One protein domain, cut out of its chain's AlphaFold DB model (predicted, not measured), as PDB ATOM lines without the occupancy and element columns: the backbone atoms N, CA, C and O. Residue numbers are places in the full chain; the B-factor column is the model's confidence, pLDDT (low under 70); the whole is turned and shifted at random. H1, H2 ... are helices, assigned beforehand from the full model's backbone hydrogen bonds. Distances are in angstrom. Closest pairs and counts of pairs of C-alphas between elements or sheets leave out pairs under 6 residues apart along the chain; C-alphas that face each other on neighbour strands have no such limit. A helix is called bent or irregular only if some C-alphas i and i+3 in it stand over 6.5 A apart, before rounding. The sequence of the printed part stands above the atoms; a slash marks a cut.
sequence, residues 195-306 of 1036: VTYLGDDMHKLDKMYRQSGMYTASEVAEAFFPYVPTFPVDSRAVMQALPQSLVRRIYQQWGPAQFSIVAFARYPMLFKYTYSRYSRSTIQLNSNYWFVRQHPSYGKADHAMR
ATOM      1  N   VAL A 195     -10.004  26.643  10.466       77.38
ATOM      2  CA  VAL A 195     -10.747  27.563   9.601       77.38
ATOM      3  C   VAL A 195     -11.592  26.741   8.632       77.38
ATOM      4  O   VAL A 195     -11.042  25.916   7.900       77.38
ATOM      5  N   THR A 196     -12.908  26.968   8.588       76.56
ATOM      6  CA  THR A 196     -13.776  26.295   7.611       76.56
ATOM      7  C   THR A 196     -13.350  26.621   6.174       76.56
ATOM      8  O   THR A 196     -13.246  27.782   5.779       76.56
ATOM      9  N   TYR A 197     -13.130  25.582   5.366       77.88
ATOM     10  CA  TYR A 197     -12.775  25.705   3.951       77.88
ATOM     11  C   TYR A 197     -13.979  26.161   3.108       77.88
ATOM     12  O   TYR A 197     -15.029  25.520   3.113       77.88
ATOM     13  N   LEU A 198     -13.816  27.259   2.361       75.62
ATOM     14  CA  LEU A 198     -14.879  27.904   1.572       75.62
ATOM     15  C   LEU A 198     -14.879  27.544   0.066       75.62
ATOM     16  O   LEU A 198     -15.557  28.211  -0.716       75.62
ATOM     17  N   GLY A 199     -14.120  26.527  -0.360       79.88
ATOM     18  CA  GLY A 199     -13.996  26.107  -1.767       79.88
ATOM     19  C   GLY A 199     -12.779  26.676  -2.513       79.88
ATOM     20  O   GLY A 199     -12.178  27.673  -2.106       79.88
ATOM     21  N   ASP A 200     -12.416  26.059  -3.641       75.06
ATOM     22  CA  ASP A 200     -11.164  26.342  -4.366       75.06
ATOM     23  C   ASP A 200     -11.037  27.779  -4.874       75.06
ATOM     24  O   ASP A 200      -9.960  28.376  -4.821       75.06
ATOM     25  N   ASP A 201     -12.135  28.372  -5.341       75.44
ATOM     26  CA  ASP A 201     -12.122  29.756  -5.822       75.44
ATOM     27  C   ASP A 201     -11.945  30.761  -4.668       75.44
ATOM     28  O   ASP A 201     -11.332  31.816  -4.853       75.44
ATOM     29  N   MET A 202     -12.366  30.394  -3.451       78.50
ATOM     30  CA  MET A 202     -12.040  31.141  -2.236       78.50
ATOM     31  C   MET A 202     -10.594  30.900  -1.782       78.50
ATOM     32  O   MET A 202      -9.938  31.849  -1.364       78.50
ATOM     33  N   HIS A 203     -10.035  29.698  -1.961       79.25
ATOM     34  CA  HIS A 203      -8.615  29.438  -1.682       79.25
ATOM     35  C   HIS A 203      -7.675  30.263  -2.590       79.25
ATOM     36  O   HIS A 203      -6.667  30.807  -2.128       79.25
ATOM     37  N   LYS A 204      -8.033  30.443  -3.872       78.88
ATOM     38  CA  LYS A 204      -7.335  31.360  -4.801       78.88
ATOM     39  C   LYS A 204      -7.378  32.811  -4.300       78.88
ATOM     40  O   LYS A 204      -6.352  33.490  -4.305       78.88
ATOM     41  N   LEU A 205      -8.544  33.272  -3.837       77.31
ATOM     42  CA  LEU A 205      -8.719  34.589  -3.211       77.31
ATOM     43  C   LEU A 205      -7.863  34.738  -1.944       77.31
ATOM     44  O   LEU A 205      -7.128  35.715  -1.824       77.31
ATOM     45  N   ASP A 206      -7.892  33.763  -1.038       82.00
ATOM     46  CA  ASP A 206      -7.144  33.779   0.224       82.00
ATOM     47  C   ASP A 206      -5.631  33.895   0.007       82.00
ATOM     48  O   ASP A 206      -4.962  34.674   0.695       82.00
ATOM     49  N   LYS A 207      -5.094  33.203  -1.006       79.81
ATOM     50  CA  LYS A 207      -3.686  33.325  -1.414       79.81
ATOM     51  C   LYS A 207      -3.328  34.761  -1.820       79.81
ATOM     52  O   LYS A 207      -2.286  35.263  -1.400       79.81
ATOM     53  N   MET A 208      -4.199  35.449  -2.564       74.25
ATOM     54  CA  MET A 208      -3.996  36.857  -2.934       74.25
ATOM     55  C   MET A 208      -4.159  37.817  -1.747       74.25
ATOM     56  O   MET A 208      -3.421  38.797  -1.647       74.25
ATOM     57  N   TYR A 209      -5.092  37.550  -0.825       76.69
ATOM     58  CA  TYR A 209      -5.258  38.377   0.375       76.69
ATOM     59  C   TYR A 209      -4.019  38.272   1.281       76.69
ATOM     60  O   TYR A 209      -3.475  39.315   1.659       76.69
ATOM     61  N   ARG A 210      -3.466  37.066   1.495       79.31
ATOM     62  CA  ARG A 210      -2.172  36.879   2.186       79.31
ATOM     63  C   ARG A 210      -1.029  37.627   1.496       79.31
ATOM     64  O   ARG A 210      -0.333  38.395   2.152       79.31
ATOM     65  N   GLN A 211      -0.903  37.505   0.170       73.38
ATOM     66  CA  GLN A 211       0.084  38.249  -0.638       73.38
ATOM     67  C   GLN A 211      -0.062  39.783  -0.575       73.38
ATOM     68  O   GLN A 211       0.843  40.497  -0.998       73.38
ATOM     69  N   SER A 212      -1.184  40.299  -0.062       69.25
ATOM     70  CA  SER A 212      -1.432  41.734   0.115       69.25
ATOM     71  C   SER A 212      -1.199  42.248   1.544       69.25
ATOM     72  O   SER A 212      -1.281  43.457   1.780       69.25
ATOM     73  N   GLY A 213      -0.912  41.360   2.506       70.19
ATOM     74  CA  GLY A 213      -0.849  41.687   3.937       70.19
ATOM     75  C   GLY A 213      -2.227  41.838   4.599       70.19
ATOM     76  O   GLY A 213      -2.370  42.574   5.577       70.19
ATOM     77  N   MET A 214      -3.248  41.174   4.049       77.69
ATOM     78  CA  MET A 214      -4.619  41.139   4.567       77.69
ATOM     79  C   MET A 214      -4.943  39.771   5.178       77.69
ATOM     80  O   MET A 214      -4.427  38.751   4.721       77.69
ATOM     81  N   TYR A 215      -5.857  39.750   6.155       84.69
ATOM     82  CA  TYR A 215      -6.478  38.512   6.645       84.69
ATOM     83  C   TYR A 215      -7.128  37.737   5.484       84.69
ATOM     84  O   TYR A 215      -7.626  38.345   4.532       84.69
ATOM     85  N   THR A 216      -7.160  36.405   5.552       85.44
ATOM     86  CA  THR A 216      -7.897  35.618   4.549       85.44
ATOM     87  C   THR A 216      -9.405  35.812   4.683       85.44
ATOM     88  O   THR A 216      -9.924  36.126   5.756       85.44
ATOM     89  N   ALA A 217     -10.135  35.607   3.590       84.19
ATOM     90  CA  ALA A 217     -11.587  35.597   3.617       84.19
ATOM     91  C   ALA A 217     -12.123  34.409   4.429       84.19
ATOM     92  O   ALA A 217     -13.120  34.574   5.125       84.19
ATOM     93  N   SER A 218     -11.450  33.253   4.404       85.81
ATOM     94  CA  SER A 218     -11.843  32.103   5.231       85.81
ATOM     95  C   SER A 218     -11.641  32.366   6.736       85.81
ATOM     96  O   SER A 218     -12.569  32.149   7.513       85.81
ATOM     97  N   GLU A 219     -10.507  32.946   7.166       85.88
ATOM     98  CA  GLU A 219     -10.321  33.376   8.570       85.88
ATOM     99  C   GLU A 219     -11.363  34.424   8.994       85.88
ATOM    100  O   GLU A 219     -11.868  34.378  10.114       85.88
ATOM    101  N   VAL A 220     -11.701  35.370   8.107       86.75
ATOM    102  CA  VAL A 220     -12.717  36.405   8.366       86.75
ATOM    103  C   VAL A 220     -14.134  35.820   8.406       86.75
ATOM    104  O   VAL A 220     -14.955  36.293   9.191       86.75
ATOM    105  N   ALA A 221     -14.442  34.783   7.626       86.31
ATOM    106  CA  ALA A 221     -15.729  34.098   7.707       86.31
ATOM    107  C   ALA A 221     -15.902  33.411   9.068       86.31
ATOM    108  O   ALA A 221     -16.860  33.708   9.783       86.31
ATOM    109  N   GLU A 222     -14.933  32.586   9.474       87.25
ATOM    110  CA  GLU A 222     -14.971  31.874  10.756       87.25
ATOM    111  C   GLU A 222     -15.018  32.844  11.951       87.25
ATOM    112  O   GLU A 222     -15.828  32.698  12.865       87.25
ATOM    113  N   ALA A 223     -14.209  33.906  11.903       85.56
ATOM    114  CA  ALA A 223     -14.143  34.926  12.943       85.56
ATOM    115  C   ALA A 223     -15.446  35.718  13.158       85.56
ATOM    116  O   ALA A 223     -15.766  36.065  14.297       85.56
ATOM    117  N   PHE A 224     -16.160  36.073  12.084       88.38
ATOM    118  CA  PHE A 224     -17.256  37.049  12.147       88.38
ATOM    119  C   PHE A 224     -18.653  36.443  11.949       88.38
ATOM    120  O   PHE A 224     -19.613  37.002  12.478       88.38
ATOM    121  N   PHE A 225     -18.816  35.321  11.239       90.50
ATOM    122  CA  PHE A 225     -20.148  34.742  10.976       90.50
ATOM    123  C   PHE A 225     -20.942  34.376  12.248       90.50
ATOM    124  O   PHE A 225     -22.156  34.577  12.234       90.50
ATOM    125  N   PRO A 226     -20.330  33.929  13.368       88.81
ATOM    126  CA  PRO A 226     -21.068  33.722  14.618       88.81
ATOM    127  C   PRO A 226     -21.707  34.996  15.206       88.81
ATOM    128  O   PRO A 226     -22.604  34.885  16.039       88.81
ATOM    129  N   TYR A 227     -21.266  36.190  14.780       88.69
ATOM    130  CA  TYR A 227     -21.639  37.492  15.352       88.69
ATOM    131  C   TYR A 227     -22.335  38.441  14.355       88.69
ATOM    132  O   TYR A 227     -22.947  39.425  14.772       88.69
ATOM    133  N   VAL A 228     -22.264  38.166  13.047       89.75
ATOM    134  CA  VAL A 228     -22.913  38.963  11.992       89.75
ATOM    135  C   VAL A 228     -24.212  38.280  11.535       89.75
ATOM    136  O   VAL A 228     -24.153  37.147  11.062       89.75
ATOM    137  N   PRO A 229     -25.380  38.943  11.629       90.44
ATOM    138  CA  PRO A 229     -26.665  38.351  11.255       90.44
ATOM    139  C   PRO A 229     -26.951  38.395   9.745       90.44
ATOM    140  O   PRO A 229     -26.303  39.106   8.971       90.44
ATOM    141  N   THR A 230     -27.963  37.640   9.318       87.62
ATOM    142  CA  THR A 230     -28.447  37.572   7.927       87.62
ATOM    143  C   THR A 230     -29.268  38.796   7.498       87.62
ATOM    144  O   THR A 230     -29.426  39.039   6.300       87.62
ATOM    145  N   PHE A 231     -29.757  39.580   8.463       87.38
ATOM    146  CA  PHE A 231     -30.555  40.800   8.292       87.38
ATOM    147  C   PHE A 231     -29.764  42.061   8.698       87.38
ATOM    148  O   PHE A 231     -28.786  41.950   9.438       87.38
ATOM    149  N   PRO A 232     -30.150  43.276   8.251       87.38
ATOM    150  CA  PRO A 232     -29.356  44.479   8.496       87.38
ATOM    151  C   PRO A 232     -29.416  44.943   9.959       87.38
ATOM    152  O   PRO A 232     -30.489  45.197  10.509       87.38
ATOM    153  N   VAL A 233     -28.237  45.108  10.556       87.19
ATOM    154  CA  VAL A 233     -28.014  45.572  11.938       87.19
ATOM    155  C   VAL A 233     -26.961  46.684  11.945       87.19
ATOM    156  O   VAL A 233     -26.172  46.798  11.003       87.19
ATOM    157  N   ASP A 234     -26.956  47.543  12.972       86.31
ATOM    158  CA  ASP A 234     -25.905  48.556  13.113       86.31
ATOM    159  C   ASP A 234     -24.551  47.870  13.329       86.31
ATOM    160  O   ASP A 234     -24.358  47.064  14.241       86.31
ATOM    161  N   SER A 235     -23.580  48.271  12.516       84.56
ATOM    162  CA  SER A 235     -22.156  48.042  12.729       84.56
ATOM    163  C   SER A 235     -21.681  48.165  14.181       84.56
ATOM    164  O   SER A 235     -20.804  47.409  14.588       84.56
ATOM    165  N   ARG A 236     -22.245  49.086  14.971       82.12
ATOM    166  CA  ARG A 236     -21.907  49.286  16.386       82.12
ATOM    167  C   ARG A 236     -22.322  48.103  17.257       82.12
ATOM    168  O   ARG A 236     -21.490  47.630  18.023       82.12
ATOM    169  N   ALA A 237     -23.538  47.586  17.082       84.19
ATOM    170  CA  ALA A 237     -24.012  46.395  17.787       84.19
ATOM    171  C   ALA A 237     -23.175  45.160  17.409       84.19
ATOM    172  O   ALA A 237     -22.716  44.426  18.283       84.19
ATOM    173  N   VAL A 238     -22.867  44.991  16.117       85.06
ATOM    174  CA  VAL A 238     -21.941  43.943  15.643       85.06
ATOM    175  C   VAL A 238     -20.562  44.078  16.301       85.06
ATOM    176  O   VAL A 238     -20.035  43.095  16.807       85.06
ATOM    177  N   MET A 239     -19.986  45.283  16.359       82.38
ATOM    178  CA  MET A 239     -18.689  45.517  17.013       82.38
ATOM    179  C   MET A 239     -18.713  45.282  18.531       82.38
ATOM    180  O   MET A 239     -17.691  44.886  19.082       82.38
ATOM    181  N   GLN A 240     -19.850  45.496  19.199       82.75
ATOM    182  CA  GLN A 240     -20.028  45.219  20.630       82.75
ATOM    183  C   GLN A 240     -20.186  43.721  20.934       82.75
ATOM    184  O   GLN A 240     -19.770  43.278  22.002       82.75
ATOM    185  N   ALA A 241     -20.748  42.940  20.007       83.62
ATOM    186  CA  ALA A 241     -20.892  41.490  20.152       83.62
ATOM    187  C   ALA A 241     -19.608  40.696  19.841       83.62
ATOM    188  O   ALA A 241     -19.519  39.521  20.196       83.62
ATOM    189  N   LEU A 242     -18.617  41.304  19.175       85.94
ATOM    190  CA  LEU A 242     -17.359  40.633  18.840       85.94
ATOM    191  C   LEU A 242     -16.466  40.415  20.078       85.94
ATOM    192  O   LEU A 242     -16.349  41.308  20.922       85.94
ATOM    193  N   PRO A 243     -15.738  39.284  20.164       85.56
ATOM    194  CA  PRO A 243     -14.781  39.045  21.240       85.56
ATOM    195  C   PRO A 243     -13.728  40.155  21.333       85.56
ATOM    196  O   PRO A 243     -13.060  40.483  20.349       85.56
ATOM    197  N   GLN A 244     -13.510  40.695  22.538       78.56
ATOM    198  CA  GLN A 244     -12.542  41.783  22.748       78.56
ATOM    199  C   GLN A 244     -11.118  41.417  22.299       78.56
ATOM    200  O   GLN A 244     -10.365  42.293  21.880       78.56
ATOM    201  N   SER A 245     -10.742  40.137  22.362       79.56
ATOM    202  CA  SER A 245      -9.471  39.619  21.841       79.56
ATOM    203  C   SER A 245      -9.307  39.882  20.339       79.56
ATOM    204  O   SER A 245      -8.234  40.297  19.902       79.56
ATOM    205  N   LEU A 246     -10.377  39.708  19.561       80.94
ATOM    206  CA  LEU A 246     -10.394  39.934  18.119       80.94
ATOM    207  C   LEU A 246     -10.421  41.430  17.782       80.94
ATOM    208  O   LEU A 246      -9.652  41.887  16.935       80.94
ATOM    209  N   VAL A 247     -11.233  42.212  18.502       81.75
ATOM    210  CA  VAL A 247     -11.278  43.676  18.344       81.75
ATOM    211  C   VAL A 247      -9.903  44.296  18.625       81.75
ATOM    212  O   VAL A 247      -9.418  45.096  17.823       81.75
ATOM    213  N   ARG A 248      -9.219  43.865  19.698       80.69
ATOM    214  CA  ARG A 248      -7.859  44.321  20.041       80.69
ATOM    215  C   ARG A 248      -6.836  43.992  18.947       80.69
ATOM    216  O   ARG A 248      -6.058  44.877  18.606       80.69
ATOM    217  N   ARG A 249      -6.861  42.787  18.352       77.12
ATOM    218  CA  ARG A 249      -5.959  42.412  17.236       77.12
ATOM    219  C   ARG A 249      -6.115  43.344  16.030       77.12
ATOM    220  O   ARG A 249      -5.126  43.872  15.529       77.12
ATOM    221  N   ILE A 250      -7.350  43.604  15.593       78.06
ATOM    222  CA  ILE A 250      -7.598  44.484  14.439       78.06
ATOM    223  C   ILE A 250      -7.246  45.943  14.777       78.06
ATOM    224  O   ILE A 250      -6.653  46.631  13.946       78.06
ATOM    225  N   TYR A 251      -7.533  46.418  15.997       81.75
ATOM    226  CA  TYR A 251      -7.131  47.759  16.444       81.75
ATOM    227  C   TYR A 251      -5.605  47.932  16.485       81.75
ATOM    228  O   TYR A 251      -5.119  48.987  16.087       81.75
ATOM    229  N   GLN A 252      -4.848  46.911  16.905       78.06
ATOM    230  CA  GLN A 252      -3.379  46.938  16.918       78.06
ATOM    231  C   GLN A 252      -2.764  47.060  15.515       78.06
ATOM    232  O   GLN A 252      -1.696  47.648  15.378       78.06
ATOM    233  N   GLN A 253      -3.425  46.530  14.479       72.12
ATOM    234  CA  GLN A 253      -2.900  46.525  13.108       72.12
ATOM    235  C   GLN A 253      -3.436  47.669  12.225       72.12
ATOM    236  O   GLN A 253      -2.714  48.147  11.352       72.12
ATOM    237  N   TRP A 254      -4.681  48.115  12.430       71.31
ATOM    238  CA  TRP A 254      -5.365  49.075  11.541       71.31
ATOM    239  C   TRP A 254      -5.952  50.307  12.254       71.31
ATOM    240  O   TRP A 254      -6.426  51.233  11.593       71.31
ATOM    241  N   GLY A 255      -5.919  50.342  13.589       75.75
ATOM    242  CA  GLY A 255      -6.499  51.409  14.407       75.75
ATOM    243  C   GLY A 255      -8.038  51.372  14.500       75.75
ATOM    244  O   GLY A 255      -8.720  50.840  13.618       75.75
ATOM    245  N   PRO A 256      -8.627  51.966  15.555       72.00
ATOM    246  CA  PRO A 256     -10.071  51.903  15.792       72.00
ATOM    247  C   PRO A 256     -10.890  52.612  14.704       72.00
ATOM    248  O   PRO A 256     -11.941  52.122  14.298       72.00
ATOM    249  N   ALA A 257     -10.383  53.729  14.169       66.00
ATOM    250  CA  ALA A 257     -11.086  54.549  13.180       66.00
ATOM    251  C   ALA A 257     -11.281  53.870  11.809       66.00
ATOM    252  O   ALA A 257     -12.152  54.288  11.048       66.00
ATOM    253  N   GLN A 258     -10.496  52.836  11.475       67.75
ATOM    254  CA  GLN A 258     -10.606  52.126  10.192       67.75
ATOM    255  C   GLN A 258     -11.284  50.753  10.301       67.75
ATOM    256  O   GLN A 258     -11.588  50.159   9.264       67.75
ATOM    257  N   PHE A 259     -11.563  50.259  11.517       75.50
ATOM    258  CA  PHE A 259     -12.029  48.889  11.774       75.50
ATOM    259  C   PHE A 259     -13.173  48.455  10.852       75.50
ATOM    260  O   PHE A 259     -13.046  47.456  10.152       75.50
ATOM    261  N   SER A 260     -14.274  49.212  10.791       72.81
ATOM    262  CA  SER A 260     -15.462  48.799  10.028       72.81
ATOM    263  C   SER A 260     -15.234  48.796   8.511       72.81
ATOM    264  O   SER A 260     -15.784  47.962   7.790       72.81
ATOM    265  N   ILE A 261     -14.372  49.686   8.016       71.31
ATOM    266  CA  ILE A 261     -13.994  49.760   6.601       71.31
ATOM    267  C   ILE A 261     -13.057  48.596   6.240       71.31
ATOM    268  O   ILE A 261     -13.219  47.976   5.191       71.31
ATOM    269  N   VAL A 262     -12.101  48.262   7.110       69.75
ATOM    270  CA  VAL A 262     -11.147  47.166   6.882       69.75
ATOM    271  C   VAL A 262     -11.806  45.794   7.056       69.75
ATOM    272  O   VAL A 262     -11.604  44.937   6.202       69.75
ATOM    273  N   ALA A 263     -12.613  45.591   8.099       73.88
ATOM    274  CA  ALA A 263     -13.253  44.312   8.407       73.88
ATOM    275  C   ALA A 263     -14.441  43.985   7.489       73.88
ATOM    276  O   ALA A 263     -14.576  42.843   7.060       73.88
ATOM    277  N   PHE A 264     -15.286  44.968   7.144       82.25
ATOM    278  CA  PHE A 264     -16.531  44.700   6.410       82.25
ATOM    279  C   PHE A 264     -16.513  45.215   4.963       82.25
ATOM    280  O   PHE A 264     -16.902  44.483   4.054       82.25
ATOM    281  N   ALA A 265     -16.003  46.424   4.692       80.50
ATOM    282  CA  ALA A 265     -15.996  46.970   3.323       80.50
ATOM    283  C   ALA A 265     -14.975  46.287   2.386       80.50
ATOM    284  O   ALA A 265     -15.146  46.273   1.159       80.50
ATOM    285  N   ARG A 266     -13.892  45.711   2.931       79.88
ATOM    286  CA  ARG A 266     -12.896  44.999   2.112       79.88
ATOM    287  C   ARG A 266     -13.365  43.616   1.648       79.88
ATOM    288  O   ARG A 266     -12.937  43.230   0.564       79.88
ATOM    289  N   TYR A 267     -14.315  42.975   2.337       84.38
ATOM    290  CA  TYR A 267     -14.795  41.612   2.051       84.38
ATOM    291  C   TYR A 267     -16.267  41.586   1.566       84.38
ATOM    292  O   TYR A 267     -17.132  41.011   2.230       84.38
ATOM    293  N   PRO A 268     -16.596  42.190   0.402       82.38
ATOM    294  CA  PRO A 268     -17.975  42.307  -0.083       82.38
ATOM    295  C   PRO A 268     -18.612  40.960  -0.452       82.38
ATOM    296  O   PRO A 268     -19.831  40.867  -0.545       82.38
ATOM    297  N   MET A 269     -17.812  39.912  -0.663       86.06
ATOM    298  CA  MET A 269     -18.287  38.540  -0.855       86.06
ATOM    299  C   MET A 269     -18.782  37.886   0.445       86.06
ATOM    300  O   MET A 269     -19.594  36.973   0.383       86.06
ATOM    301  N   LEU A 270     -18.361  38.393   1.611       86.56
ATOM    302  CA  LEU A 270     -18.807  37.935   2.932       86.56
ATOM    303  C   LEU A 270     -19.913  38.828   3.512       86.56
ATOM    304  O   LEU A 270     -20.876  38.319   4.082       86.56
ATOM    305  N   PHE A 271     -19.812  40.152   3.338       89.62
ATOM    306  CA  PHE A 271     -20.698  41.125   3.988       89.62
ATOM    307  C   PHE A 271     -21.288  42.146   3.012       89.62
ATOM    308  O   PHE A 271     -20.591  42.711   2.170       89.62
ATOM    309  N   LYS A 272     -22.573  42.468   3.188       87.88
ATOM    310  CA  LYS A 272     -23.218  43.631   2.561       87.88
ATOM    311  C   LYS A 272     -23.109  44.815   3.532       87.88
ATOM    312  O   LYS A 272     -23.985  44.996   4.375       87.88
ATOM    313  N   TYR A 273     -22.018  45.581   3.447       85.50
ATOM    314  CA  TYR A 273     -21.776  46.748   4.306       85.50
ATOM    315  C   TYR A 273     -22.198  48.064   3.642       85.50
ATOM    316  O   TYR A 273     -21.690  48.408   2.573       85.50
ATOM    317  N   THR A 274     -23.057  48.835   4.309       83.38
ATOM    318  CA  THR A 274     -23.451  50.183   3.875       83.38
ATOM    319  C   THR A 274     -22.786  51.227   4.767       83.38
ATOM    320  O   THR A 274     -23.244  51.504   5.877       83.38
ATOM    321  N   TYR A 275     -21.705  51.834   4.275       77.69
ATOM    322  CA  TYR A 275     -21.053  52.955   4.952       77.69
ATOM    323  C   TYR A 275     -21.867  54.247   4.793       77.69
ATOM    324  O   TYR A 275     -22.216  54.633   3.677       77.69
ATOM    325  N   SER A 276     -22.099  54.959   5.896       70.12
ATOM    326  CA  SER A 276     -22.717  56.288   5.912       70.12
ATOM    327  C   SER A 276     -21.930  57.221   6.829       70.12
ATOM    328  O   SER A 276     -21.372  56.787   7.834       70.12
ATOM    329  N   ARG A 277     -21.874  58.512   6.478       54.50
ATOM    330  CA  ARG A 277     -21.268  59.566   7.317       54.50
ATOM    331  C   ARG A 277     -22.270  60.246   8.254       54.50
ATOM    332  O   ARG A 277     -21.846  60.907   9.193       54.50
ATOM    333  N   TYR A 278     -23.568  60.112   7.977       49.81
ATOM    334  CA  TYR A 278     -24.640  60.883   8.628       49.81
ATOM    335  C   TYR A 278     -25.759  59.999   9.206       49.81
ATOM    336  O   TYR A 278     -26.743  60.504   9.732       49.81
ATOM    337  N   SER A 279     -25.628  58.676   9.104       67.06
ATOM    338  CA  SER A 279     -26.554  57.696   9.676       67.06
ATOM    339  C   SER A 279     -25.793  56.445  10.124       67.06
ATOM    340  O   SER A 279     -24.624  56.268   9.780       67.06
ATOM    341  N   ARG A 280     -26.449  55.581  10.910       76.25
ATOM    342  CA  ARG A 280     -25.886  54.304  11.380       76.25
ATOM    343  C   ARG A 280     -25.481  53.433  10.181       76.25
ATOM    344  O   ARG A 280     -26.313  53.158   9.318       76.25
ATOM    345  N   SER A 281     -24.216  53.018  10.112       81.56
ATOM    346  CA  SER A 281     -23.716  52.123   9.060       81.56
ATOM    347  C   SER A 281     -24.187  50.687   9.291       81.56
ATOM    348  O   SER A 281     -24.104  50.182  10.408       81.56
ATOM    349  N   THR A 282     -24.685  50.017   8.250       87.94
ATOM    350  CA  THR A 282     -25.378  48.723   8.393       87.94
ATOM    351  C   THR A 282     -24.541  47.556   7.878       87.94
ATOM    352  O   THR A 282     -23.875  47.677   6.850       87.94
ATOM    353  N   ILE A 283     -24.592  46.417   8.574       88.25
ATOM    354  CA  ILE A 283     -23.955  45.147   8.183       88.25
ATOM    355  C   ILE A 283     -25.023  44.049   8.125       88.25
ATOM    356  O   ILE A 283     -25.935  44.027   8.948       88.25
ATOM    357  N   GLN A 284     -24.876  43.130   7.171       92.00
ATOM    358  CA  GLN A 284     -25.519  41.810   7.134       92.00
ATOM    359  C   GLN A 284     -24.631  40.828   6.344       92.00
ATOM    360  O   GLN A 284     -23.834  41.263   5.499       92.00
ATOM    361  N   LEU A 285     -24.780  39.520   6.567       89.88
ATOM    362  CA  LEU A 285     -24.113  38.482   5.767       89.88
ATOM    363  C   LEU A 285     -24.535  38.545   4.289       89.88
ATOM    364  O   LEU A 285     -25.689  38.822   3.946       89.88
ATOM    365  N   ASN A 286     -23.603  38.255   3.379       88.69
ATOM    366  CA  ASN A 286     -23.883  38.232   1.947       88.69
ATOM    367  C   ASN A 286     -24.459  36.882   1.488       88.69
ATOM    368  O   ASN A 286     -23.823  36.106   0.779       88.69
ATOM    369  N   SER A 287     -25.729  36.658   1.829       85.25
ATOM    370  CA  SER A 287     -26.560  35.519   1.405       85.25
ATOM    371  C   SER A 287     -26.704  35.317  -0.119       85.25
ATOM    372  O   SER A 287     -27.368  34.373  -0.553       85.25
ATOM    373  N   ASN A 288     -26.086  36.166  -0.950       82.44
ATOM    374  CA  ASN A 288     -26.061  35.978  -2.398       82.44
ATOM    375  C   ASN A 288     -25.121  34.841  -2.830       82.44
ATOM    376  O   ASN A 288     -25.295  34.380  -3.949       82.44
ATOM    377  N   TYR A 289     -24.171  34.404  -1.990       82.19
ATOM    378  CA  TYR A 289     -23.169  33.378  -2.322       82.19
ATOM    379  C   TYR A 289     -23.438  32.027  -1.651       82.19
ATOM    380  O   TYR A 289     -23.970  31.965  -0.541       82.19
ATOM    381  N   TRP A 290     -23.094  30.930  -2.326       79.56
ATOM    382  CA  TRP A 290     -23.310  29.556  -1.859       79.56
ATOM    383  C   TRP A 290     -22.490  29.226  -0.605       79.56
ATOM    384  O   TRP A 290     -23.078  28.836   0.401       79.56
ATOM    385  N   PHE A 291     -21.181  29.496  -0.600       82.50
ATOM    386  CA  PHE A 291     -20.300  29.214   0.543       82.50
ATOM    387  C   PHE A 291     -20.692  30.008   1.802       82.50
ATOM    388  O   PHE A 291     -20.578  29.497   2.912       82.50
ATOM    389  N   VAL A 292     -21.250  31.220   1.652       85.25
ATOM    390  CA  VAL A 292     -21.782  31.995   2.790       85.25
ATOM    391  C   VAL A 292     -22.977  31.286   3.434       85.25
ATOM    392  O   VAL A 292     -23.079  31.261   4.656       85.25
ATOM    393  N   ARG A 293     -23.863  30.693   2.622       84.94
ATOM    394  CA  ARG A 293     -25.065  29.965   3.072       84.94
ATOM    395  C   ARG A 293     -24.753  28.568   3.621       84.94
ATOM    396  O   ARG A 293     -25.487  28.094   4.479       84.94
ATOM    397  N   GLN A 294     -23.704  27.919   3.118       82.81
ATOM    398  CA  GLN A 294     -23.272  26.581   3.547       82.81
ATOM    399  C   GLN A 294     -22.363  26.600   4.790       82.81
ATOM    400  O   GLN A 294     -22.134  25.553   5.391       82.81
ATOM    401  N   HIS A 295     -21.850  27.765   5.197       84.50
ATOM    402  CA  HIS A 295     -20.968  27.881   6.357       84.50
ATOM    403  C   HIS A 295     -21.668  27.430   7.658       84.50
ATOM    404  O   HIS A 295     -22.761  27.925   7.954       84.50
ATOM    405  N   PRO A 296     -21.042  26.597   8.515       84.25
ATOM    406  CA  PRO A 296     -21.672  26.030   9.716       84.25
ATOM    407  C   PRO A 296     -22.010  27.066  10.800       84.25
ATOM    408  O   PRO A 296     -22.602  26.721  11.823       84.25
ATOM    409  N   SER A 297     -21.627  28.334  10.608       84.62
ATOM    410  CA  SER A 297     -21.983  29.469  11.473       84.62
ATOM    411  C   SER A 297     -22.968  30.469  10.847       84.62
ATOM    412  O   SER A 297     -23.257  31.487  11.469       84.62
ATOM    413  N   TYR A 298     -23.519  30.189   9.659       86.56
ATOM    414  CA  TYR A 298     -24.577  31.005   9.052       86.56
ATOM    415  C   TYR A 298     -25.818  31.076   9.964       86.56
ATOM    416  O   TYR A 298     -26.246  30.071  10.530       86.56
ATOM    417  N   GLY A 299     -26.383  32.272  10.146       83.12
ATOM    418  CA  GLY A 299     -27.596  32.497  10.944       83.12
ATOM    419  C   GLY A 299     -27.447  32.403  12.472       83.12
ATOM    420  O   GLY A 299     -28.386  32.768  13.176       83.12
ATOM    421  N   LYS A 300     -26.295  31.992  13.030       87.81
ATOM    422  CA  LYS A 300     -26.112  31.877  14.499       87.81
ATOM    423  C   LYS A 300     -26.367  33.198  15.241       87.81
ATOM    424  O   LYS A 300     -26.979  33.201  16.309       87.81
ATOM    425  N   ALA A 301     -25.960  34.322  14.651       85.75
ATOM    426  CA  ALA A 301     -26.161  35.656  15.215       85.75
ATOM    427  C   ALA A 301     -27.633  36.128  15.211       85.75
ATOM    428  O   ALA A 301     -27.981  37.034  15.968       85.75
ATOM    429  N   ASP A 302     -28.511  35.527  14.397       86.56
ATOM    430  CA  ASP A 302     -29.865  36.039  14.122       86.56
ATOM    431  C   ASP A 302     -30.790  36.017  15.346       86.56
ATOM    432  O   ASP A 302     -31.755  36.783  15.416       86.56
ATOM    433  N   HIS A 303     -30.513  35.144  16.320       81.38
ATOM    434  CA  HIS A 303     -31.241  35.122  17.587       81.38
ATOM    435  C   HIS A 303     -30.765  36.230  18.536       81.38
ATOM    436  O   HIS A 303     -31.584  36.959  19.094       81.38
ATOM    437  N   ALA A 304     -29.447  36.381  18.700       79.25
ATOM    438  CA  ALA A 304     -28.849  37.374  19.592       79.25
ATOM    439  C   ALA A 304     -29.122  38.809  19.108       79.25
ATOM    440  O   ALA A 304     -29.571  39.660  19.873       79.25
ATOM    441  N   MET A 305     -28.942  39.051  17.809       81.50
ATOM    442  CA  MET A 305     -29.095  40.366  17.182       81.50
ATOM    443  C   MET A 305     -30.548  40.755  16.887       81.50
ATOM    444  O   MET A 305     -30.796  41.819  16.323       81.50
ATOM    445  N   ARG A 306     -31.538  39.931  17.260       78.94
ATOM    446  CA  ARG A 306     -32.956  40.181  16.948       78.94
ATOM    447  C   ARG A 306     -33.490  41.481  17.561       78.94
ATOM    448  O   ARG A 306     -34.354  42.108  16.958       78.94
TER     449      ARG A 306
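What this domain is: This is residues 195 to 306 of the 1036 residues of an uncharacterized protein of Leptomonas pyrrhocoris (UniProt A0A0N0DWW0). Six short helices lie loosely round a seventh, H2, which is nearest the middle, with few contacts between helices: H2 has its first residue by H1 at one side, while H4 and H5 make an L-shaped corner and H3 comes near H5. A long loop, residues 266 to 289, passes through the inside, reaches out to Tyr 278 and folds back, and the small helices H6 and H7 follow it. The printed part has 112 residues, with seven named helices in the order H1 to H7 and no named strand; the class is all helix, 57 residues being in named elements. The whole is compact, with a radius of gyration of the C-alphas of 13.4 A and spans of 37 by 30 by 25 A.

Where its parts are: H1, residues 200 to 211, begins at C-alpha 200 (-11.164, 26.342, -4.366) and is 16.8 A long. H2 is residues 217 to 224, 10.3 A, and H3 is residues 235 to 241, 10.0 A. H4, residues 244 to 254, is 15.2 A long and begins at C-alpha 244 (-12.542, 41.783, 22.748). H5, residues 256 to 265, measures 14.7 A and is irregular: C-alphas 257 and 260 are 7.9 A apart. H6 is residues 290 to 294, 6.2 A, and H7 is residues 301 to 304, 5.4 A, ending at C-alpha 304 (-28.849, 37.374, 19.592).

How they stand to each other: H1 and H2 touch, about perpendicular at 88 degrees; their closest C-alphas, of Asp 206 and Ala 217, are 5.9 A apart. H2 and H5 are close but not clearly touching, with the closest C-alphas, of Val 220 and Ala 263, 7.9 A apart. H3 and H5 are close but not clearly touching, the closest C-alphas being those of Ser 235 and Ser 260, 7.3 A. H3 is likewise close to H4 but not clearly touching, with Met 239 and Val 247 the closest C-alphas at 7.8 A. H4 and H5 touch only at the corner, about perpendicular at 84 degrees, with the closest C-alphas, of Ile 250 and Phe 259, 6.8 A apart. H6 and H7 touch no helix; H2 and H6 are apart, but only just, at 8.1 A. Residues 233 to 234 pair antiparallel with residues 282 to 283. Every O i to N i+4 pair is within hydrogen-bond range in H1, H2, H3, H4 and H6; in H5 it is 4 of 6, and H7 is too short for such a pair.

The domain as a whole: The two C-alphas farthest apart, of Asp 200 and Tyr 278, are 39.3 A apart. The printed part has no cut. The link from H5 to H6, 24 residues, is long. The mean pLDDT of the printed part is 80.9, and residue 212, residues 257 to 258, residue 262 and residues 277 to 279 are under 70.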